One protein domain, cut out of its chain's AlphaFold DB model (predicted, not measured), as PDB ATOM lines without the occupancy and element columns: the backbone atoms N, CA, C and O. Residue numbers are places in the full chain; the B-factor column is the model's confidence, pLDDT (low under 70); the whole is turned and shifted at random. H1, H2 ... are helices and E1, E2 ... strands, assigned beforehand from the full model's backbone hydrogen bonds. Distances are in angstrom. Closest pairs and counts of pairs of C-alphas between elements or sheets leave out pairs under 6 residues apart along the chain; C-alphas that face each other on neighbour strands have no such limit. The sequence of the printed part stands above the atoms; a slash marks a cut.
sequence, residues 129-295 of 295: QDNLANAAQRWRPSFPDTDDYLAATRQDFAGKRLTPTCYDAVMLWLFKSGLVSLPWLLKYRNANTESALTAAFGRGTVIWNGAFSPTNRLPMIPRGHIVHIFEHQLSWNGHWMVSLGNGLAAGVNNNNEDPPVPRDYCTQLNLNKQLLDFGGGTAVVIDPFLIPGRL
ATOM      1  N   GLN A 129     230.486 234.525 436.343       84.44
ATOM      2  CA  GLN A 129     231.252 235.754 436.501       84.44
ATOM      3  C   GLN A 129     230.490 236.825 437.290       84.44
ATOM      4  O   GLN A 129     231.100 237.573 438.057       84.44
ATOM      5  N   ASP A 130     229.160 236.860 437.194       92.31
ATOM      6  CA  ASP A 130     228.332 237.816 437.937       92.31
ATOM      7  C   ASP A 130     228.475 237.654 439.448       92.31
ATOM      8  O   ASP A 130     228.263 238.610 440.197       92.31
ATOM      9  N   ASN A 131     228.890 236.474 439.918       92.12
ATOM     10  CA  ASN A 131     229.166 236.253 441.332       92.12
ATOM     11  C   ASN A 131     230.289 237.160 441.845       92.12
ATOM     12  O   ASN A 131     230.233 237.553 443.011       92.12
ATOM     13  N   LEU A 132     231.254 237.558 441.003       95.00
ATOM     14  CA  LEU A 132     232.274 238.536 441.392       95.00
ATOM     15  C   LEU A 132     231.667 239.917 441.611       95.00
ATOM     16  O   LEU A 132     231.891 240.525 442.652       95.00
ATOM     17  N   ALA A 133     230.854 240.391 440.668       94.88
ATOM     18  CA  ALA A 133     230.176 241.675 440.798       94.88
ATOM     19  C   ALA A 133     229.200 241.686 441.984       94.88
ATOM     20  O   ALA A 133     229.154 242.650 442.744       94.88
ATOM     21  N   ASN A 134     228.466 240.592 442.200       93.19
ATOM     22  CA  ASN A 134     227.584 240.430 443.354       93.19
ATOM     23  C   ASN A 134     228.378 240.438 444.665       93.19
ATOM     24  O   ASN A 134     227.953 241.071 445.631       93.19
ATOM     25  N   ALA A 135     229.538 239.772 444.705       90.69
ATOM     26  CA  ALA A 135     230.413 239.814 445.867       90.69
ATOM     27  C   ALA A 135     230.919 241.245 446.118       90.69
ATOM     28  O   ALA A 135     230.814 241.749 447.236       90.69
ATOM     29  N   ALA A 136     231.363 241.917 445.057       90.69
ATOM     30  CA  ALA A 136     231.871 243.278 445.093       90.69
ATOM     31  C   ALA A 136     230.814 244.337 445.421       90.69
ATOM     32  O   ALA A 136     231.190 245.425 445.832       90.69
ATOM     33  N   GLN A 137     229.515 244.050 445.285       89.00
ATOM     34  CA  GLN A 137     228.419 244.942 445.700       89.00
ATOM     35  C   GLN A 137     227.912 244.689 447.121       89.00
ATOM     36  O   GLN A 137     227.356 245.589 447.744       89.00
ATOM     37  N   ARG A 138     228.031 243.449 447.606       83.62
ATOM     38  CA  ARG A 138     227.452 243.034 448.892       83.62
ATOM     39  C   ARG A 138     228.445 243.119 450.039       83.62
ATOM     40  O   ARG A 138     228.040 243.367 451.170       83.62
ATOM     41  N   TRP A 139     229.723 242.874 449.767       74.75
ATOM     42  CA  TRP A 139     230.715 242.680 450.814       74.75
ATOM     43  C   TRP A 139     231.678 243.849 450.877       74.75
ATOM     44  O   TRP A 139     232.512 244.035 449.992       74.75
ATOM     45  N   ARG A 140     231.636 244.577 451.993       77.44
ATOM     46  CA  ARG A 140     232.734 245.471 452.348       77.44
ATOM     47  C   ARG A 140     233.961 244.610 452.665       77.44
ATOM     48  O   ARG A 140     233.861 243.757 453.551       77.44
ATOM     49  N   PRO A 141     235.099 244.798 451.977       70.38
ATOM     50  CA  PRO A 141     236.254 243.962 452.232       70.38
ATOM     51  C   PRO A 141     236.797 244.194 453.646       70.38
ATOM     52  O   PRO A 141     236.872 245.327 454.124       70.38
ATOM     53  N   SER A 142     237.163 243.105 454.312       67.50
ATOM     54  CA  SER A 142     237.878 243.102 455.584       67.50
ATOM     55  C   SER A 142     238.622 241.780 455.712       67.50
ATOM     56  O   SER A 142     238.046 240.713 455.489       67.50
ATOM     57  N   PHE A 143     239.900 241.860 456.066       62.69
ATOM     58  CA  PHE A 143     240.720 240.691 456.344       62.69
ATOM     59  C   PHE A 143     240.759 240.439 457.850       62.69
ATOM     60  O   PHE A 143     240.779 241.400 458.622       62.69
ATOM     61  N   PRO A 144     240.755 239.172 458.291       59.22
ATOM     62  CA  PRO A 144     241.092 238.864 459.670       59.22
ATOM     63  C   PRO A 144     242.527 239.325 459.966       59.22
ATOM     64  O   PRO A 144     243.431 239.117 459.157       59.22
ATOM     65  N   ASP A 145     242.716 239.944 461.133       51.69
ATOM     66  CA  ASP A 145     244.028 240.359 461.664       51.69
ATOM     67  C   ASP A 145     244.904 239.158 462.069       51.69
ATOM     68  O   ASP A 145     246.096 239.294 462.337       51.69
ATOM     69  N   THR A 146     244.306 237.969 462.141       52.44
ATOM     70  CA  THR A 146     244.858 236.783 462.802       52.44
ATOM     71  C   THR A 146     244.748 235.531 461.935       52.44
ATOM     72  O   THR A 146     244.107 235.518 460.880       52.44
ATOM     73  N   ASP A 147     245.354 234.442 462.422       53.84
ATOM     74  CA  ASP A 147     245.303 233.076 461.881       53.84
ATOM     75  C   ASP A 147     243.894 232.429 461.907       53.84
ATOM     76  O   ASP A 147     243.750 231.204 461.941       53.84
ATOM     77  N   ASP A 148     242.826 233.231 461.824       64.62
ATOM     78  CA  ASP A 148     241.421 232.801 461.797       64.62
ATOM     79  C   ASP A 148     241.074 231.954 460.560       64.62
ATOM     80  O   ASP A 148     239.966 231.430 460.456       64.62
ATOM     81  N   TYR A 149     242.026 231.720 459.649       73.25
ATOM     82  CA  TYR A 149     241.901 230.749 458.554       73.25
ATOM     83  C   TYR A 149     241.509 229.349 459.051       73.25
ATOM     84  O   TYR A 149     240.902 228.585 458.303       73.25
ATOM     85  N   LEU A 150     241.822 229.012 460.309       82.94
ATOM     86  CA  LEU A 150     241.429 227.742 460.921       82.94
ATOM     87  C   LEU A 150     239.925 227.632 461.190       82.94
ATOM     88  O   LEU A 150     239.427 226.514 461.267       82.94
ATOM     89  N   ALA A 151     239.208 228.748 461.320       82.62
ATOM     90  CA  ALA A 151     237.764 228.804 461.574       82.62
ATOM     91  C   ALA A 151     236.975 229.459 460.425       82.62
ATOM     92  O   ALA A 151     235.748 229.537 460.477       82.62
ATOM     93  N   ALA A 152     237.660 229.941 459.389       79.00
ATOM     94  CA  ALA A 152     237.038 230.718 458.334       79.00
ATOM     95  C   ALA A 152     236.222 229.861 457.352       79.00
ATOM     96  O   ALA A 152     236.616 228.768 456.950       79.00
ATOM     97  N   THR A 153     235.108 230.425 456.889       84.25
ATOM     98  CA  THR A 153     234.333 229.953 455.731       84.25
ATOM     99  C   THR A 153     234.316 231.039 454.665       84.25
ATOM    100  O   THR A 153     234.602 232.198 454.958       84.25
ATOM    101  N   ARG A 154     233.903 230.732 453.428       83.81
ATOM    102  CA  ARG A 154     233.667 231.794 452.429       83.81
ATOM    103  C   ARG A 154     232.650 232.831 452.920       83.81
ATOM    104  O   ARG A 154     232.813 234.000 452.600       83.81
ATOM    105  N   GLN A 155     231.661 232.459 453.732       78.44
ATOM    106  CA  GLN A 155     230.656 233.402 454.244       78.44
ATOM    107  C   GLN A 155     231.210 234.273 455.376       78.44
ATOM    108  O   GLN A 155     231.110 235.498 455.311       78.44
ATOM    109  N   ASP A 156     231.924 233.664 456.319       71.69
ATOM    110  CA  ASP A 156     232.352 234.301 457.571       71.69
ATOM    111  C   ASP A 156     233.775 234.862 457.519       71.69
ATOM    112  O   ASP A 156     234.283 235.354 458.519       71.69
ATOM    113  N   PHE A 157     234.438 234.808 456.357       65.56
ATOM    114  CA  PHE A 157     235.723 235.475 456.120       65.56
ATOM    115  C   PHE A 157     235.556 237.005 456.181       65.56
ATOM    116  O   PHE A 157     235.465 237.670 455.149       65.56
ATOM    117  N   ALA A 158     235.375 237.551 457.374       54.78
ATOM    118  CA  ALA A 158     235.242 238.966 457.664       54.78
ATOM    119  C   ALA A 158     235.905 239.215 459.024       54.78
ATOM    120  O   ALA A 158     235.472 238.680 460.041       54.78
ATOM    121  N   GLY A 159     236.991 239.987 459.023       49.59
ATOM    122  CA  GLY A 159     237.670 240.428 460.238       49.59
ATOM    123  C   GLY A 159     237.128 241.756 460.764       49.59
ATOM    124  O   GLY A 159     236.124 242.292 460.288       49.59
ATOM    125  N   LYS A 160     237.821 242.337 461.750       48.84
ATOM    126  CA  LYS A 160     237.615 243.745 462.113       48.84
ATOM    127  C   LYS A 160     238.164 244.650 461.003       48.84
ATOM    128  O   LYS A 160     239.080 244.293 460.269       48.84
ATOM    129  N   ARG A 161     237.553 245.830 460.854       48.66
ATOM    130  CA  ARG A 161     237.910 246.856 459.862       48.66
ATOM    131  C   ARG A 161     239.389 247.246 459.984       48.66
ATOM    132  O   ARG A 161     239.719 248.101 460.796       48.66
ATOM    133  N   LEU A 162     240.236 246.714 459.113       46.50
ATOM    134  CA  LEU A 162     241.475 247.373 458.729       46.50
ATOM    135  C   LEU A 162     241.437 247.587 457.228       46.50
ATOM    136  O   LEU A 162     241.098 246.695 456.456       46.50
ATOM    137  N   THR A 163     241.659 248.840 456.871       55.16
ATOM    138  CA  THR A 163     241.467 249.463 455.567       55.16
ATOM    139  C   THR A 163     242.164 248.683 454.441       55.16
ATOM    140  O   THR A 163     243.376 248.846 454.277       55.16
ATOM    141  N   PRO A 164     241.441 247.863 453.656       65.12
ATOM    142  CA  PRO A 164     242.039 247.136 452.543       65.12
ATOM    143  C   PRO A 164     242.391 248.110 451.419       65.12
ATOM    144  O   PRO A 164     241.719 249.128 451.247       65.12
ATOM    145  N   THR A 165     243.443 247.815 450.658       79.81
ATOM    146  CA  THR A 165     243.706 248.513 449.395       79.81
ATOM    147  C   THR A 165     242.697 248.085 448.322       79.81
ATOM    148  O   THR A 165     241.987 247.086 448.477       79.81
ATOM    149  N   CYS A 166     242.630 248.812 447.201       86.44
ATOM    150  CA  CYS A 166     241.826 248.398 446.044       86.44
ATOM    151  C   CYS A 166     242.166 246.974 445.553       86.44
ATOM    152  O   CYS A 166     241.264 246.216 445.199       86.44
ATOM    153  N   TYR A 167     243.441 246.579 445.609       87.62
ATOM    154  CA  TYR A 167     243.895 245.227 445.288       87.62
ATOM    155  C   TYR A 167     243.332 244.183 446.262       87.62
ATOM    156  O   TYR A 167     242.696 243.210 445.849       87.62
ATOM    157  N   ASP A 168     243.493 244.426 447.565       84.94
ATOM    158  CA  ASP A 168     243.007 243.538 448.628       84.94
ATOM    159  C   ASP A 168     241.490 243.313 448.526       84.94
ATOM    160  O   ASP A 168     240.990 242.209 448.753       84.94
ATOM    161  N   ALA A 169     240.751 244.356 448.140       87.25
ATOM    162  CA  ALA A 169     239.316 244.281 447.905       87.25
ATOM    163  C   ALA A 169     238.962 243.285 446.791       87.25
ATOM    164  O   ALA A 169     238.155 242.379 447.014       87.25
ATOM    165  N   VAL A 170     239.601 243.406 445.622       92.12
ATOM    166  CA  VAL A 170     239.377 242.503 444.481       92.12
ATOM    167  C   VAL A 170     239.752 241.065 444.836       92.12
ATOM    168  O   VAL A 170     238.975 240.148 444.561       92.12
ATOM    169  N   MET A 171     240.890 240.864 445.505       89.69
ATOM    170  CA  MET A 171     241.333 239.550 445.984       89.69
ATOM    171  C   MET A 171     240.287 238.892 446.890       89.69
ATOM    172  O   MET A 171     239.943 237.718 446.716       89.69
ATOM    173  N   LEU A 172     239.732 239.652 447.839       87.69
ATOM    174  CA  LEU A 172     238.716 239.127 448.741       87.69
ATOM    175  C   LEU A 172     237.393 238.861 448.022       87.69
ATOM    176  O   LEU A 172     236.761 237.849 448.305       87.69
ATOM    177  N   TRP A 173     236.963 239.697 447.076       91.56
ATOM    178  CA  TRP A 173     235.736 239.438 446.310       91.56
ATOM    179  C   TRP A 173     235.865 238.231 445.382       91.56
ATOM    180  O   TRP A 173     234.920 237.447 445.260       91.56
ATOM    181  N   LEU A 174     237.039 238.011 444.787       93.62
ATOM    182  CA  LEU A 174     237.352 236.781 444.059       93.62
ATOM    183  C   LEU A 174     237.206 235.552 444.956       93.62
ATOM    184  O   LEU A 174     236.602 234.552 444.564       93.62
ATOM    185  N   PHE A 175     237.699 235.635 446.190       90.88
ATOM    186  CA  PHE A 175     237.522 234.565 447.161       90.88
ATOM    187  C   PHE A 175     236.048 234.426 447.589       90.88
ATOM    188  O   PHE A 175     235.477 233.344 447.520       90.88
ATOM    189  N   LYS A 176     235.360 235.504 447.963       89.31
ATOM    190  CA  LYS A 176     233.948 235.459 448.388       89.31
ATOM    191  C   LYS A 176     233.013 234.920 447.303       89.31
ATOM    192  O   LYS A 176     232.081 234.188 447.616       89.31
ATOM    193  N   SER A 177     233.279 235.244 446.040       92.12
ATOM    194  CA  SER A 177     232.504 234.755 444.892       92.12
ATOM    195  C   SER A 177     232.732 233.275 444.575       92.12
ATOM    196  O   SER A 177     231.947 232.686 443.832       92.12
ATOM    197  N   GLY A 178     233.786 232.664 445.126       92.00
ATOM    198  CA  GLY A 178     234.168 231.288 444.824       92.00
ATOM    199  C   GLY A 178     235.010 231.136 443.559       92.00
ATOM    200  O   GLY A 178     235.277 230.003 443.167       92.00
ATOM    201  N   LEU A 179     235.427 232.230 442.906       93.44
ATOM    202  CA  LEU A 179     236.254 232.171 441.693       93.44
ATOM    203  C   LEU A 179     237.653 231.637 441.983       93.44
ATOM    204  O   LEU A 179     238.179 230.884 441.166       93.44
ATOM    205  N   VAL A 180     238.207 231.949 443.153       92.00
ATOM    206  CA  VAL A 180     239.534 231.488 443.586       92.00
ATOM    207  C   VAL A 180     239.472 230.752 444.924       92.00
ATOM    208  O   VAL A 180     238.569 230.969 445.747       92.00
ATOM    209  N   SER A 181     240.433 229.866 445.154       90.56
ATOM    210  CA  SER A 181     240.620 229.153 446.416       90.56
ATOM    211  C   SER A 181     241.393 229.984 447.454       90.56
ATOM    212  O   SER A 181     242.009 231.007 447.143       90.56
ATOM    213  N   LEU A 182     241.353 229.560 448.720       86.69
ATOM    214  CA  LEU A 182     242.161 230.131 449.796       86.69
ATOM    215  C   LEU A 182     243.664 229.988 449.491       86.69
ATOM    216  O   LEU A 182     244.357 230.995 449.620       86.69
ATOM    217  N   PRO A 183     244.192 228.824 449.053       85.62
ATOM    218  CA  PRO A 183     245.592 228.715 448.642       85.62
ATOM    219  C   PRO A 183     246.007 229.769 447.607       85.62
ATOM    220  O   PRO A 183     247.047 230.408 447.780       85.62
ATOM    221  N   TRP A 184     245.176 230.018 446.587       88.56
ATOM    222  CA  TRP A 184     245.422 231.076 445.603       88.56
ATOM    223  C   TRP A 184     245.447 232.467 446.255       88.56
ATOM    224  O   TRP A 184     246.414 233.212 446.085       88.56
ATOM    225  N   LEU A 185     244.433 232.791 447.071       86.69
ATOM    226  CA  LEU A 185     244.351 234.066 447.794       86.69
ATOM    227  C   LEU A 185     245.613 234.300 448.633       86.69
ATOM    228  O   LEU A 185     246.219 235.365 448.566       86.69
ATOM    229  N   LEU A 186     246.043 233.295 449.398       81.12
ATOM    230  CA  LEU A 186     247.202 233.403 450.282       81.12
ATOM    231  C   LEU A 186     248.529 233.511 449.531       81.12
ATOM    232  O   LEU A 186     249.435 234.176 450.037       81.12
ATOM    233  N   LYS A 187     248.642 232.876 448.359       81.81
ATOM    234  CA  LYS A 187     249.825 232.937 447.495       81.81
ATOM    235  C   LYS A 187     250.014 234.330 446.894       81.81
ATOM    236  O   LYS A 187     251.128 234.842 446.890       81.81
ATOM    237  N   TYR A 188     248.935 234.954 446.424       84.38
ATOM    238  CA  TYR A 188     249.013 236.207 445.666       84.38
ATOM    239  C   TYR A 188     248.591 237.454 446.453       84.38
ATOM    240  O   TYR A 188     248.655 238.552 445.911       84.38
ATOM    241  N   ARG A 189     248.221 237.341 447.737       80.19
ATOM    242  CA  ARG A 189     247.763 238.487 448.556       80.19
ATOM    243  C   ARG A 189     248.699 239.701 448.579       80.19
ATOM    244  O   ARG A 189     248.243 240.797 448.834       80.19
ATOM    245  N   ASN A 190     249.992 239.495 448.335       77.00
ATOM    246  CA  ASN A 190     251.015 240.538 448.388       77.00
ATOM    247  C   ASN A 190     251.691 240.754 447.020       77.00
ATOM    248  O   ASN A 190     252.817 241.247 446.971       77.00
ATOM    249  N   ALA A 191     251.077 240.311 445.918       82.50
ATOM    250  CA  ALA A 191     251.647 240.504 444.588       82.50
ATOM    251  C   ALA A 191     251.665 241.996 444.241       82.50
ATOM    252  O   ALA A 191     250.638 242.662 444.315       82.50
ATOM    253  N   ASN A 192     252.843 242.512 443.890       81.00
ATOM    254  CA  ASN A 192     253.040 243.948 443.687       81.00
ATOM    255  C   ASN A 192     254.041 244.300 442.568       81.00
ATOM    256  O   ASN A 192     254.448 245.453 442.418       81.00
ATOM    257  N   THR A 193     254.467 243.294 441.802       83.38
ATOM    258  CA  THR A 193     255.335 243.422 440.626       83.38
ATOM    259  C   THR A 193     254.583 242.952 439.387       83.38
ATOM    260  O   THR A 193     253.658 242.147 439.496       83.38
ATOM    261  N   GLU A 194     255.008 243.384 438.198       85.56
ATOM    262  CA  GLU A 194     254.439 242.912 436.926       85.56
ATOM    263  C   GLU A 194     254.388 241.384 436.841       85.56
ATOM    264  O   GLU A 194     253.355 240.809 436.497       85.56
ATOM    265  N   SER A 195     255.496 240.716 437.180       85.81
ATOM    266  CA  SER A 195     255.601 239.260 437.101       85.81
ATOM    267  C   SER A 195     254.654 238.565 438.075       85.81
ATOM    268  O   SER A 195     253.972 237.619 437.685       85.81
ATOM    269  N   ALA A 196     254.558 239.048 439.317       84.00
ATOM    270  CA  ALA A 196     253.675 238.472 440.326       84.00
ATOM    271  C   ALA A 196     252.195 238.721 439.999       84.00
ATOM    272  O   ALA A 196     251.380 237.809 440.138       84.00
ATOM    273  N   LEU A 197     251.847 239.919 439.523       88.31
ATOM    274  CA  LEU A 197     250.482 240.277 439.131       88.31
ATOM    275  C   LEU A 197     250.048 239.541 437.861       88.31
ATOM    276  O   LEU A 197     248.935 239.026 437.809       88.31
ATOM    277  N   THR A 198     250.941 239.391 436.882       89.44
ATOM    278  CA  THR A 198     250.692 238.572 435.686       89.44
ATOM    279  C   THR A 198     250.536 237.097 436.051       89.44
ATOM    280  O   THR A 198     249.672 236.416 435.504       89.44
ATOM    281  N   ALA A 199     251.335 236.585 436.993       89.00
ATOM    282  CA  ALA A 199     251.185 235.219 437.486       89.00
ATOM    283  C   ALA A 199     249.878 235.011 438.269       89.00
ATOM    284  O   ALA A 199     249.355 233.899 438.273       89.00
ATOM    285  N   ALA A 200     249.369 236.053 438.934       89.38
ATOM    286  CA  ALA A 200     248.114 236.014 439.675       89.38
ATOM    287  C   ALA A 200     246.898 236.115 438.744       89.38
ATOM    288  O   ALA A 200     246.033 235.253 438.790       89.38
ATOM    289  N   PHE A 201     246.830 237.131 437.880       92.38
ATOM    290  CA  PHE A 201     245.623 237.488 437.120       92.38
ATOM    291  C   PHE A 201     245.709 237.207 435.614       92.38
ATOM    292  O   PHE A 201     244.712 237.340 434.906       92.38
ATOM    293  N   GLY A 202     246.882 236.827 435.105       91.75
ATOM    294  CA  GLY A 202     247.175 236.859 433.675       91.75
ATOM    295  C   GLY A 202     247.463 238.281 433.178       91.75
ATOM    296  O   GLY A 202     247.469 239.244 433.941       91.75
ATOM    297  N   ARG A 203     247.722 238.422 431.872       90.31
ATOM    298  CA  ARG A 203     248.046 239.730 431.259       90.31
ATOM    299  C   ARG A 203     246.818 240.621 431.032       90.31
ATOM    300  O   ARG A 203     246.971 241.824 430.854       90.31
ATOM    301  N   GLY A 204     245.622 240.028 431.015       94.19
ATOM    302  CA  GLY A 204     244.390 240.704 430.613       94.19
ATOM    303  C   GLY A 204     244.408 241.175 429.154       94.19
ATOM    304  O   GLY A 204     245.284 240.823 428.361       94.19
ATOM    305  N   THR A 205     243.417 241.986 428.801       96.62
ATOM    306  CA  THR A 205     243.289 242.650 427.502       96.62
ATOM    307  C   THR A 205     243.378 244.153 427.705       96.62
ATOM    308  O   THR A 205     242.612 244.720 428.481       96.62
ATOM    309  N   VAL A 206     244.304 244.810 427.004       95.75
ATOM    310  CA  VAL A 206     244.429 246.272 427.026       95.75
ATOM    311  C   VAL A 206     243.201 246.888 426.358       95.75
ATOM    312  O   VAL A 206     242.905 246.588 425.205       95.75
ATOM    313  N   ILE A 207     242.499 247.753 427.087       95.25
ATOM    314  CA  ILE A 207     241.329 248.498 426.598       95.25
ATOM    315  C   ILE A 207     241.582 250.004 426.500       95.25
ATOM    316  O   ILE A 207     240.783 250.726 425.907       95.25
ATOM    317  N   TRP A 208     242.680 250.480 427.088       94.94
ATOM    318  CA  TRP A 208     243.152 251.852 426.964       94.94
ATOM    319  C   TRP A 208     244.664 251.920 427.163       94.94
ATOM    320  O   TRP A 208     245.203 251.187 427.992       94.94
ATOM    321  N   ASN A 209     245.329 252.819 426.440       93.00
ATOM    322  CA  ASN A 209     246.736 253.140 426.646       93.00
ATOM    323  C   ASN A 209     246.996 254.616 426.304       93.00
ATOM    324  O   ASN A 209     246.757 255.034 425.171       93.00
ATOM    325  N   GLY A 210     247.492 255.385 427.272       90.62
ATOM    326  CA  GLY A 210     247.870 256.792 427.114       90.62
ATOM    327  C   GLY A 210     246.975 257.767 427.882       90.62
ATOM    328  O   GLY A 210     246.204 257.376 428.762       90.62
ATOM    329  N   ALA A 211     247.091 259.058 427.568       89.25
ATOM    330  CA  ALA A 211     246.338 260.123 428.232       89.25
ATOM    331  C   ALA A 211     244.823 259.940 428.055       89.25
ATOM    332  O   ALA A 211     244.370 259.624 426.958       89.25
ATOM    333  N   PHE A 212     244.043 260.161 429.118       89.50
ATOM    334  CA  PHE A 212     242.580 260.081 429.094       89.50
ATOM    335  C   PHE A 212     241.963 261.466 429.325       89.50
ATOM    336  O   PHE A 212     242.430 262.233 430.161       89.50
ATOM    337  N   SER A 213     240.910 261.796 428.583       90.25
ATOM    338  CA  SER A 213     240.255 263.107 428.588       90.25
ATOM    339  C   SER A 213     238.727 262.978 428.662       90.25
ATOM    340  O   SER A 213     238.183 261.905 428.386       90.25
ATOM    341  N   PRO A 214     237.989 264.060 428.978       88.75
ATOM    342  CA  PRO A 214     236.531 264.011 429.124       88.75
ATOM    343  C   PRO A 214     235.749 263.576 427.873       88.75
ATOM    344  O   PRO A 214     234.580 263.202 427.987       88.75
ATOM    345  N   THR A 215     236.351 263.617 426.681       90.69
ATOM    346  CA  THR A 215     235.735 263.141 425.428       90.69
ATOM    347  C   THR A 215     236.003 261.661 425.160       90.69
ATOM    348  O   THR A 215     235.296 261.051 424.357       90.69
ATOM    349  N   ASN A 216     236.972 261.049 425.846       90.81
ATOM    350  CA  ASN A 216     237.274 259.632 425.687       90.81
ATOM    351  C   ASN A 216     236.215 258.756 426.358       90.81
ATOM    352  O   ASN A 216     235.563 259.141 427.332       90.81
ATOM    353  N   ARG A 217     236.021 257.555 425.814       87.69
ATOM    354  CA  ARG A 217     235.085 256.562 426.337       87.69
ATOM    355  C   ARG A 217     235.765 255.206 426.323       87.69
ATOM    356  O   ARG A 217     236.257 254.780 425.280       87.69
ATOM    357  N   LEU A 218     235.776 254.540 427.470       89.81
ATOM    358  CA  LEU A 218     236.147 253.135 427.541       89.81
ATOM    359  C   LEU A 218     235.120 252.276 426.788       89.81
ATOM    360  O   LEU A 218     233.931 252.624 426.769       89.81
ATOM    361  N   PRO A 219     235.543 251.144 426.194       93.56
ATOM    362  CA  PRO A 219     234.600 250.166 425.677       93.56
ATOM    363  C   PRO A 219     233.707 249.640 426.807       93.56
ATOM    364  O   PRO A 219     234.032 249.734 427.993       93.56
ATOM    365  N   MET A 220     232.570 249.054 426.440       93.56
ATOM    366  CA  MET A 220     231.697 248.409 427.412       93.56
ATOM    367  C   MET A 220     232.414 247.208 428.041       93.56
ATOM    368  O   MET A 220     232.724 246.233 427.360       93.56
ATOM    369  N   ILE A 221     232.662 247.281 429.349       95.75
ATOM    370  CA  ILE A 221     233.299 246.208 430.117       95.75
ATOM    371  C   ILE A 221     232.200 245.330 430.722       95.75
ATOM    372  O   ILE A 221     231.373 245.859 431.478       95.75
ATOM    373  N   PRO A 222     232.161 244.013 430.444       95.88
ATOM    374  CA  PRO A 222     231.099 243.170 430.969       95.88
ATOM    375  C   PRO A 222     231.140 243.091 432.497       95.88
ATOM    376  O   PRO A 222     232.187 243.244 433.135       95.88
ATOM    377  N   ARG A 223     229.973 242.855 433.090       96.50
ATOM    378  CA  ARG A 223     229.816 242.723 434.537       96.50
ATOM    379  C   ARG A 223     230.680 241.576 435.073       96.50
ATOM    380  O   ARG A 223     230.847 240.555 434.420       96.50
ATOM    381  N   GLY A 224     231.269 241.781 436.248       96.25
ATOM    382  CA  GLY A 224     232.133 240.816 436.922       96.25
ATOM    383  C   GLY A 224     233.525 240.667 436.307       96.25
ATOM    384  O   GLY A 224     234.275 239.801 436.741       96.25
ATOM    385  N   HIS A 225     233.909 241.478 435.318       97.38
ATOM    386  CA  HIS A 225     235.313 241.590 434.910       97.38
ATOM    387  C   HIS A 225     236.103 242.418 435.921       97.38
ATOM    388  O   HIS A 225     235.554 243.307 436.572       97.38
ATOM    389  N   ILE A 226     237.402 242.159 436.016       97.19
ATOM    390  CA  ILE A 226     238.319 242.978 436.809       97.19
ATOM    391  C   ILE A 226     238.908 244.047 435.895       97.19
ATOM    392  O   ILE A 226     239.267 243.766 434.752       97.19
ATOM    393  N   VAL A 227     239.001 245.271 436.402       96.00
ATOM    394  CA  VAL A 227     239.652 246.393 435.727       96.00
ATOM    395  C   VAL A 227     240.888 246.767 436.529       96.00
ATOM    396  O   VAL A 227     240.791 246.993 437.735       96.00
ATOM    397  N   HIS A 228     242.033 246.835 435.856       94.75
ATOM    398  CA  HIS A 228     243.290 247.291 436.435       94.75
ATOM    399  C   HIS A 228     243.826 248.466 435.614       94.75
ATOM    400  O   HIS A 228     244.054 248.335 434.411       94.75
ATOM    401  N   ILE A 229     243.983 249.618 436.262       92.25
ATOM    402  CA  ILE A 229     244.510 250.854 435.678       92.25
ATOM    403  C   ILE A 229     245.875 251.107 436.297       92.25
ATOM    404  O   ILE A 229     245.971 251.159 437.516       92.25
ATOM    405  N   PHE A 230     246.918 251.278 435.499       90.62
ATOM    406  CA  PHE A 230     248.272 251.475 436.008       90.62
ATOM    407  C   PHE A 230     249.124 252.297 435.047       90.62
ATOM    408  O   PHE A 230     248.797 252.459 433.871       90.62
ATOM    409  N   GLU A 231     250.252 252.790 435.546       83.88
ATOM    410  CA  GLU A 231     251.228 253.522 434.749       83.88
ATOM    411  C   GLU A 231     252.567 252.788 434.769       83.88
ATOM    412  O   GLU A 231     253.202 252.650 435.816       83.88
ATOM    413  N   HIS A 232     253.009 252.323 433.595       70.12
ATOM    414  CA  HIS A 232     254.217 251.502 433.441       70.12
ATOM    415  C   HIS A 232     255.485 252.150 434.016       70.12
ATOM    416  O   HIS A 232     256.403 251.432 434.403       70.12
ATOM    417  N   GLN A 233     255.548 253.484 434.061       61.22
ATOM    418  CA  GLN A 233     256.723 254.222 434.533       61.22
ATOM    419  C   GLN A 233     256.747 254.432 436.053       61.22
ATOM    420  O   GLN A 233     257.821 254.664 436.602       61.22
ATOM    421  N   LEU A 234     255.599 254.336 436.736       60.56
ATOM    422  CA  LEU A 234     255.490 254.639 438.167       60.56
ATOM    423  C   LEU A 234     255.268 253.386 439.012       60.56
ATOM    424  O   LEU A 234     255.974 253.169 439.996       60.56
ATOM    425  N   SER A 235     254.289 252.550 438.658       67.62
ATOM    426  CA  SER A 235     254.025 251.313 439.391       67.62
ATOM    427  C   SER A 235     253.004 250.423 438.691       67.62
ATOM    428  O   SER A 235     251.967 250.892 438.227       67.62
ATOM    429  N   TRP A 236     253.234 249.109 438.748       70.31
ATOM    430  CA  TRP A 236     252.201 248.103 438.482       70.31
ATOM    431  C   TRP A 236     251.194 247.957 439.641       70.31
ATOM    432  O   TRP A 236     250.192 247.267 439.490       70.31
ATOM    433  N   ASN A 237     251.415 248.630 440.779       70.38
ATOM    434  CA  ASN A 237     250.468 248.728 441.900       70.38
ATOM    435  C   ASN A 237     249.429 249.828 441.666       70.38
ATOM    436  O   ASN A 237     249.251 250.712 442.503       70.38
ATOM    437  N   GLY A 238     248.806 249.807 440.490       86.25
ATOM    438  CA  GLY A 238     247.812 250.790 440.093       86.25
ATOM    439  C   GLY A 238     246.476 250.626 440.826       86.25
ATOM    440  O   GLY A 238     246.393 250.133 441.951       86.25
ATOM    441  N   HIS A 239     245.399 251.048 440.178       89.69
ATOM    442  CA  HIS A 239     244.048 250.986 440.709       89.69
ATOM    443  C   HIS A 239     243.293 249.740 440.230       89.69
ATOM    444  O   HIS A 239     243.280 249.428 439.039       89.69
ATOM    445  N   TRP A 240     242.631 249.053 441.162       92.62
ATOM    446  CA  TRP A 240     241.936 247.784 440.935       92.62
ATOM    447  C   TRP A 240     240.448 247.893 441.254       92.62
ATOM    448  O   TRP A 240     240.056 248.425 442.292       92.62
ATOM    449  N   MET A 241     239.607 247.356 440.375       93.81
ATOM    450  CA  MET A 241     238.153 247.420 440.511       93.81
ATOM    451  C   MET A 241     237.471 246.192 439.908       93.81
ATOM    452  O   MET A 241     238.051 245.473 439.096       93.81
ATOM    453  N   VAL A 242     236.196 245.998 440.242       96.06
ATOM    454  CA  VAL A 242     235.307 245.038 439.573       96.06
ATOM    455  C   VAL A 242     234.250 245.800 438.781       96.06
ATOM    456  O   VAL A 242     233.517 246.609 439.346       96.06
ATOM    457  N   SER A 243     234.133 245.520 437.483       96.56
ATOM    458  CA  SER A 243     233.067 246.054 436.635       96.56
ATOM    459  C   SER A 243     231.703 245.554 437.107       96.56
ATOM    460  O   SER A 243     231.487 244.358 437.318       96.56
ATOM    461  N   LEU A 244     230.748 246.468 437.220       95.38
ATOM    462  CA  LEU A 244     229.348 246.160 437.499       95.38
ATOM    463  C   LEU A 244     228.491 246.142 436.228       95.38
ATOM    464  O   LEU A 244     227.292 245.873 436.323       95.38
ATOM    465  N   GLY A 245     229.115 246.369 435.066       93.94
ATOM    466  CA  GLY A 245     228.453 246.621 433.790       93.94
ATOM    467  C   GLY A 245     228.069 248.094 433.621       93.94
ATOM    468  O   GLY A 245     228.126 248.884 434.565       93.94
ATOM    469  N   ASN A 246     227.678 248.475 432.402       91.94
ATOM    470  CA  ASN A 246     227.128 249.802 432.084       91.94
ATOM    471  C   ASN A 246     228.021 250.992 432.498       91.94
ATOM    472  O   ASN A 246     227.524 252.047 432.881       91.94
ATOM    473  N   GLY A 247     229.347 250.823 432.448       90.88
ATOM    474  CA  GLY A 247     230.308 251.871 432.819       90.88
ATOM    475  C   GLY A 247     230.473 252.094 434.327       90.88
ATOM    476  O   GLY A 247     231.158 253.039 434.723       90.88
ATOM    477  N   LEU A 248     229.875 251.235 435.160       93.06
ATOM    478  CA  LEU A 248     229.989 251.273 436.615       93.06
ATOM    479  C   LEU A 248     230.981 250.232 437.138       93.06
ATOM    480  O   LEU A 248     231.187 249.181 436.527       93.06
ATOM    481  N   ALA A 249     231.546 250.500 438.312       92.69
ATOM    482  CA  ALA A 249     232.448 249.602 439.015       92.69
ATOM    483  C   ALA A 249     232.282 249.660 440.539       92.69
ATOM    484  O   ALA A 249     231.763 250.626 441.101       92.69
ATOM    485  N   ALA A 250     232.753 248.608 441.203       91.06
ATOM    486  CA  ALA A 250     232.989 248.572 442.636       91.06
ATOM    487  C   ALA A 250     234.496 248.608 442.916       91.06
ATOM    488  O   ALA A 250     235.273 247.917 442.252       91.06
ATOM    489  N   GLY A 251     234.900 249.392 443.912       87.31
ATOM    490  CA  GLY A 251     236.298 249.584 444.282       87.31
ATOM    491  C   GLY A 251     236.448 250.144 445.693       87.31
ATOM    492  O   GLY A 251     235.472 250.519 446.349       87.31
ATOM    493  N   VAL A 252     237.686 250.175 446.171       81.38
ATOM    494  CA  VAL A 252     238.059 250.855 447.417       81.38
ATOM    495  C   VAL A 252     239.035 251.961 447.054       81.38
ATOM    496  O   VAL A 252     240.070 251.689 446.448       81.38
ATOM    497  N   ASN A 253     238.703 253.201 447.405       68.12
ATOM    498  CA  ASN A 253     239.593 254.325 447.155       68.12
ATOM    499  C   ASN A 253     240.699 254.382 448.212       68.12
ATOM    500  O   ASN A 253     240.461 254.210 449.408       68.12
ATOM    501  N   ASN A 254     241.911 254.649 447.734       57.75
ATOM    502  CA  ASN A 254     243.076 254.963 448.547       57.75
ATOM    503  C   ASN A 254     243.400 256.449 448.347       57.75
ATOM    504  O   ASN A 254     244.378 256.782 447.685       57.75
ATOM    505  N   ASN A 255     242.566 257.358 448.843       50.53
ATOM    506  CA  ASN A 255     242.949 258.761 448.924       50.53
ATOM    507  C   ASN A 255     243.791 258.974 450.191       50.53
ATOM    508  O   ASN A 255     243.329 258.747 451.306       50.53
ATOM    509  N   ASN A 256     245.044 259.401 450.002       44.22
ATOM    510  CA  ASN A 256     245.935 259.882 451.066       44.22
ATOM    511  C   ASN A 256     245.651 261.362 451.391       44.22
ATOM    512  O   ASN A 256     246.575 262.129 451.644       44.22
ATOM    513  N   GLU A 257     244.392 261.792 451.296       44.00
ATOM    514  CA  GLU A 257     244.022 263.172 451.608       44.00
ATOM    515  C   GLU A 257     244.058 263.397 453.124       44.00
ATOM    516  O   GLU A 257     243.764 262.485 453.897       44.00
ATOM    517  N   ASP A 258     244.439 264.607 453.532       36.75
ATOM    518  CA  ASP A 258     244.400 265.082 454.915       36.75
ATOM    519  C   ASP A 258     243.323 266.187 455.007       36.75
ATOM    520  O   ASP A 258     243.426 267.177 454.275       36.75
ATOM    521  N   PRO A 259     242.263 266.048 455.830       46.03
ATOM    522  CA  PRO A 259     242.005 264.956 456.766       46.03
ATOM    523  C   PRO A 259     241.698 263.636 456.046       46.03
ATOM    524  O   PRO A 259     241.117 263.669 454.960       46.03
ATOM    525  N   PRO A 260     242.031 262.476 456.648       47.38
ATOM    526  CA  PRO A 260     241.774 261.172 456.051       47.38
ATOM    527  C   PRO A 260     240.289 261.030 455.739       47.38
ATOM    528  O   PRO A 260     239.465 260.800 456.629       47.38
ATOM    529  N   VAL A 261     239.944 261.153 454.457       44.03
ATOM    530  CA  VAL A 261     238.634 260.751 453.960       44.03
ATOM    531  C   VAL A 261     238.513 259.263 454.289       44.03
ATOM    532  O   VAL A 261     239.449 258.502 454.012       44.03
ATOM    533  N   PRO A 262     237.423 258.812 454.932       47.00
ATOM    534  CA  PRO A 262     237.229 257.393 455.170       47.00
ATOM    535  C   PRO A 262     237.447 256.644 453.852       47.00
ATOM    536  O   PRO A 262     236.895 257.047 452.830       47.00
ATOM    537  N   ARG A 263     238.286 255.594 453.855       55.56
ATOM    538  CA  ARG A 263     238.471 254.711 452.690       55.56
ATOM    539  C   ARG A 263     237.141 254.027 452.409       55.56
ATOM    540  O   ARG A 263     236.844 252.940 452.926       55.56
ATOM    541  N   ASP A 264     236.287 254.736 451.692       58.84
ATOM    542  CA  ASP A 264     234.908 254.363 451.513       58.84
ATOM    543  C   ASP A 264     234.840 253.440 450.315       58.84
ATOM    544  O   ASP A 264     235.071 253.793 449.159       58.84
ATOM    545  N   TYR A 265     234.580 252.185 450.656       64.06
ATOM    546  CA  TYR A 265     234.097 251.185 449.736       64.06
ATOM    547  C   TYR A 265     232.936 251.776 448.935       64.06
ATOM    548  O   TYR A 265     231.900 252.129 449.502       64.06
ATOM    549  N   CYS A 266     233.130 251.878 447.626       68.19
ATOM    550  CA  CYS A 266     232.144 252.424 446.716       68.19
ATOM    551  C   CYS A 266     231.690 251.329 445.759       68.19
ATOM    552  O   CYS A 266     232.497 250.635 445.143       68.19
ATOM    553  N   THR A 267     230.376 251.183 445.632       73.94
ATOM    554  CA  THR A 267     229.732 250.185 444.773       73.94
ATOM    555  C   THR A 267     229.170 250.788 443.492       73.94
ATOM    556  O   THR A 267     228.444 250.105 442.776       73.94
ATOM    557  N   GLN A 268     229.449 252.064 443.212       81.12
ATOM    558  CA  GLN A 268     228.930 252.791 442.050       81.12
ATOM    559  C   GLN A 268     229.952 253.809 441.513       81.12
ATOM    560  O   GLN A 268     229.627 254.962 441.234       81.12
ATOM    561  N   LEU A 269     231.211 253.393 441.367       84.50
ATOM    562  CA  LEU A 269     232.244 254.204 440.721       84.50
ATOM    563  C   LEU A 269     231.978 254.292 439.216       84.50
ATOM    564  O   LEU A 269     231.649 253.293 438.581       84.50
ATOM    565  N   ASN A 270     232.165 255.471 438.622       89.31
ATOM    566  CA  ASN A 270     232.136 255.631 437.169       89.31
ATOM    567  C   ASN A 270     233.525 255.327 436.585       89.31
ATOM    568  O   ASN A 270     234.483 256.034 436.889       89.31
ATOM    569  N   LEU A 271     233.630 254.313 435.723       88.25
ATOM    570  CA  LEU A 271     234.912 253.844 435.178       88.25
ATOM    571  C   LEU A 271     235.666 254.906 434.366       88.25
ATOM    572  O   LEU A 271     236.876 255.044 434.522       88.25
ATOM    573  N   ASN A 272     234.964 255.692 433.538       88.62
ATOM    574  CA  ASN A 272     235.598 256.780 432.784       88.62
ATOM    575  C   ASN A 272     236.144 257.853 433.732       88.62
ATOM    576  O   ASN A 272     237.228 258.378 433.500       88.62
ATOM    577  N   LYS A 273     235.418 258.153 434.819       87.50
ATOM    578  CA  LYS A 273     235.892 259.081 435.849       87.50
ATOM    579  C   LYS A 273     237.134 258.547 436.559       87.50
ATOM    580  O   LYS A 273     238.050 259.319 436.779       87.50
ATOM    581  N   GLN A 274     237.197 257.250 436.871       87.25
ATOM    582  CA  GLN A 274     238.382 256.671 437.518       87.25
ATOM    583  C   GLN A 274     239.634 256.795 436.647       87.25
ATOM    584  O   GLN A 274     240.688 257.162 437.148       87.25
ATOM    585  N   LEU A 275     239.520 256.552 435.338       85.44
ATOM    586  CA  LEU A 275     240.652 256.703 434.423       85.44
ATOM    587  C   LEU A 275     241.032 258.175 434.181       85.44
ATOM    588  O   LEU A 275     242.213 258.487 434.053       85.44
ATOM    589  N   LEU A 276     240.041 259.073 434.159       86.38
ATOM    590  CA  LEU A 276     240.265 260.520 434.100       86.38
ATOM    591  C   LEU A 276     240.994 261.030 435.352       86.38
ATOM    592  O   LEU A 276     241.980 261.747 435.224       86.38
ATOM    593  N   ASP A 277     240.532 260.636 436.541       83.81
ATOM    594  CA  ASP A 277     241.110 261.037 437.829       83.81
ATOM    595  C   ASP A 277     242.524 260.441 438.020       83.81
ATOM    596  O   ASP A 277     243.362 261.051 438.676       83.81
ATOM    597  N   PHE A 278     242.819 259.288 437.401       79.81
ATOM    598  CA  PHE A 278     244.167 258.703 437.365       79.81
ATOM    599  C   PHE A 278     245.124 259.452 436.409       79.81
ATOM    600  O   PHE A 278     246.329 259.235 436.460       79.81
ATOM    601  N   GLY A 279     244.617 260.342 435.543       74.69
ATOM    602  CA  GLY A 279     245.426 261.147 434.616       74.69
ATOM    603  C   GLY A 279     245.825 260.443 433.310       74.69
ATOM    604  O   GLY A 279     246.590 260.999 432.523       74.69
ATOM    605  N   GLY A 280     245.290 259.248 433.038       77.06
ATOM    606  CA  GLY A 280     245.674 258.398 431.902       77.06
ATOM    607  C   GLY A 280     246.447 257.146 432.323       77.06
ATOM    608  O   GLY A 280     246.388 256.737 433.473       77.06
ATOM    609  N   GLY A 281     247.123 256.486 431.383       86.81
ATOM    610  CA  GLY A 281     247.893 255.259 431.629       86.81
ATOM    611  C   GLY A 281     247.366 254.062 430.841       86.81
ATOM    612  O   GLY A 281     246.702 254.222 429.814       86.81
ATOM    613  N   THR A 282     247.672 252.857 431.311       92.19
ATOM    614  CA  THR A 282     247.197 251.604 430.721       92.19
ATOM    615  C   THR A 282     246.020 251.082 431.532       92.19
ATOM    616  O   THR A 282     246.142 250.866 432.736       92.19
ATOM    617  N   ALA A 283     244.885 250.829 430.877       94.06
ATOM    618  CA  ALA A 283     243.773 250.098 431.478       94.06
ATOM    619  C   ALA A 283     243.656 248.717 430.833       94.06
ATOM    620  O   ALA A 283     243.542 248.598 429.609       94.06
ATOM    621  N   VAL A 284     243.650 247.676 431.663       95.56
ATOM    622  CA  VAL A 284     243.424 246.292 431.243       95.56
ATOM    623  C   VAL A 284     242.149 245.737 431.857       95.56
ATOM    624  O   VAL A 284     241.782 246.055 432.989       95.56
ATOM    625  N   VAL A 285     241.490 244.873 431.093       97.25
ATOM    626  CA  VAL A 285     240.354 244.066 431.532       97.25
ATOM    627  C   VAL A 285     240.809 242.627 431.692       97.25
ATOM    628  O   VAL A 285     241.449 242.067 430.805       97.25
ATOM    629  N   ILE A 286     240.468 242.024 432.823       96.94
ATOM    630  CA  ILE A 286     240.770 240.631 433.131       96.94
ATOM    631  C   ILE A 286     239.450 239.875 433.271       96.94
ATOM    632  O   ILE A 286     238.589 240.233 434.083       96.94
ATOM    633  N   ASP A 287     239.307 238.820 432.472       95.56
ATOM    634  CA  ASP A 287     238.268 237.812 432.656       95.56
ATOM    635  C   ASP A 287     238.668 236.914 433.844       95.56
ATOM    636  O   ASP A 287     239.704 236.241 433.784       95.56
ATOM    637  N   PRO A 288     237.882 236.881 434.934       94.62
ATOM    638  CA  PRO A 288     238.194 236.073 436.098       94.62
ATOM    639  C   PRO A 288     238.226 234.563 435.819       94.62
ATOM    640  O   PRO A 288     238.801 233.820 436.615       94.62
ATOM    641  N   PHE A 289     237.638 234.077 434.723       92.50
ATOM    642  CA  PHE A 289     237.744 232.667 434.338       92.50
ATOM    643  C   PHE A 289     239.074 232.306 433.690       92.50
ATOM    644  O   PHE A 289     239.433 231.128 433.678       92.50
ATOM    645  N   LEU A 290     239.814 233.302 433.205       92.75
ATOM    646  CA  LEU A 290     241.149 233.131 432.641       92.75
ATOM    647  C   LEU A 290     242.258 233.297 433.694       92.75
ATOM    648  O   LEU A 290     243.437 233.220 433.349       92.75
ATOM    649  N   ILE A 291     241.899 233.491 434.972       92.56
ATOM    650  CA  ILE A 291     242.850 233.581 436.087       92.56
ATOM    651  C   ILE A 291     243.659 232.272 436.199       92.56
ATOM    652  O   ILE A 291     243.072 231.204 436.430       92.56
ATOM    653  N   PRO A 292     245.001 232.332 436.090       88.12
ATOM    654  CA  PRO A 292     245.855 231.161 436.238       88.12
ATOM    655  C   PRO A 292     245.752 230.540 437.634       88.12
ATOM    656  O   PRO A 292     245.759 231.234 438.651       88.12
ATOM    657  N   GLY A 293     245.705 229.206 437.692       82.44
ATOM    658  CA  GLY A 293     245.844 228.463 438.947       82.44
ATOM    659  C   GLY A 293     244.761 228.743 439.993       82.44
ATOM    660  O   GLY A 293     245.037 228.607 441.176       82.44
ATOM    661  N   ARG A 294     243.541 229.132 439.588       82.19
ATOM    662  CA  ARG A 294     242.418 229.432 440.504       82.19
ATOM    663  C   ARG A 294     241.962 228.262 441.403       82.19
ATOM    664  O   ARG A 294     241.097 228.472 442.259       82.19
ATOM    665  N   LEU A 295     242.489 227.057 441.152       64.69
ATOM    666  CA  LEU A 295     242.271 225.820 441.909       64.69
ATOM    667  C   LEU A 295     243.226 225.762 443.107       64.69
ATOM    668  O   LEU A 295     244.456 225.754 442.897       64.69
TER     669      LEU A 295
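AT A GLANCE: This is residues 129 to 295 of the 295 residues of an uncharacterized protein of Yersinia kristensenii (UniProt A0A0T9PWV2). A strongly twisted sheet of six strands curls round the short helix H5 on one face, while H1 and H2 pack on the other face, crossing each other steeply. H3 folds back beside H2 on the side away from the sheet, H4 folds back beside H3 and reaches the sheet again, and the long loop of residues 139 to 165 runs between H1 and H2. The printed part has 167 residues with five named helices and six named strands, in the order H1, H2, H3, H4, E1, E2, E3, E4, E5, H5, E6. The sheet's order is E1, E6, E2, E3, E4, E5, all antiparallel; the class is mixed, helices and strands, with under half of the residues in named elements. The whole is compact, with a radius of gyration of the C-alphas of 15.3 A and spans of 50 by 39 by 30 A.

IN THESE COORDINATES: H1 holds residues 130 to 138, beginning at C-alpha 130 (228.332, 237.816, 437.937), and is 12.2 A long. H2, residues 166 to 177, is the longest helix by residues and measures 16.6 A from first to last C-alpha. H3 holds residues 182 to 188 and H4 residues 194 to 201. E1 is residues 205 to 210, and E2, residues 226 to 231, is 16.8 A long. E3, residues 235 to 245, is the longest strand, 26.6 A, from C-alpha 235 (254.025, 251.313, 439.391) to C-alpha 245 (228.453, 246.621, 433.790). E4 is residues 248 to 252, E5 residues 265 to 270 and H5 residues 271 to 277. E6, residues 281 to 286, is 16.3 A long and ends at C-alpha 286 (240.770, 240.631, 433.131).

HOW THE PARTS SIT: The edge strands of the sheet are E1 and E5. E1 and E6 pair with N 207 and O 283 at 2.9 A, and E6 and E2 with N 282 and O 230 at 2.8 A. E2, E3, E4 and E5 form a meander, each strand the antiparallel neighbour of the one before, and each step is a hairpin. Its pairs include N 239 and O 229 at 2.7 A, N 250 and O 242 at 2.8 A, and N 249 and O 269 at 2.8 A. The domain has three layers, helices on both faces of the sheet: H1, H2 and H4 on one, H5 on the other. H2 is at a height of 9.0 A over the sheet, over E3 and E4, and runs along the strands, at 16 degrees to E3 on the local plane. H1, at a height of 8.6 A, runs across the strands, at 83 degrees to E3 on the local plane. H1 and H2 touch, closest at the C-alphas of Asn 131 and Ser 177, 5.1 A apart, at a steep tilt of 63 degrees, opposite ways. H2 and H3 form a helical hairpin; H2 touches H3 with residues 171 to 175 alone, closest at the C-alphas of Met 171 and Leu 185, 6.5 A apart. H3, not on the sheet, and H4 form another and only just touch, with 3 pairs of C-alphas within 8 A, the closest being Tyr 188 and Ala 200 at 6.1 A. The closest C-alphas of H4 and E3 are those of Glu 194 and Trp 236, 5.9 A apart. The closest C-alphas of H5 and E4 are those of Leu 248 and Leu 271, 5.7 A apart. In H1, H2, H3, H4 and H5 every O i to N i+4 pair is within hydrogen-bond range.

THE WHOLE: The two C-alphas farthest apart are those of Leu 150 and Thr 215, 50.5 A. The printed part has no cut and ends at residue 295, the chain's last. The links H1 to H2, E1 to E2 and E4 to E5 are long. The mean pLDDT of the printed part is 81.7, and 33 residues are under 70: 142 to 148, 157 to 164, 233 to 235, 253 to 266, and 295.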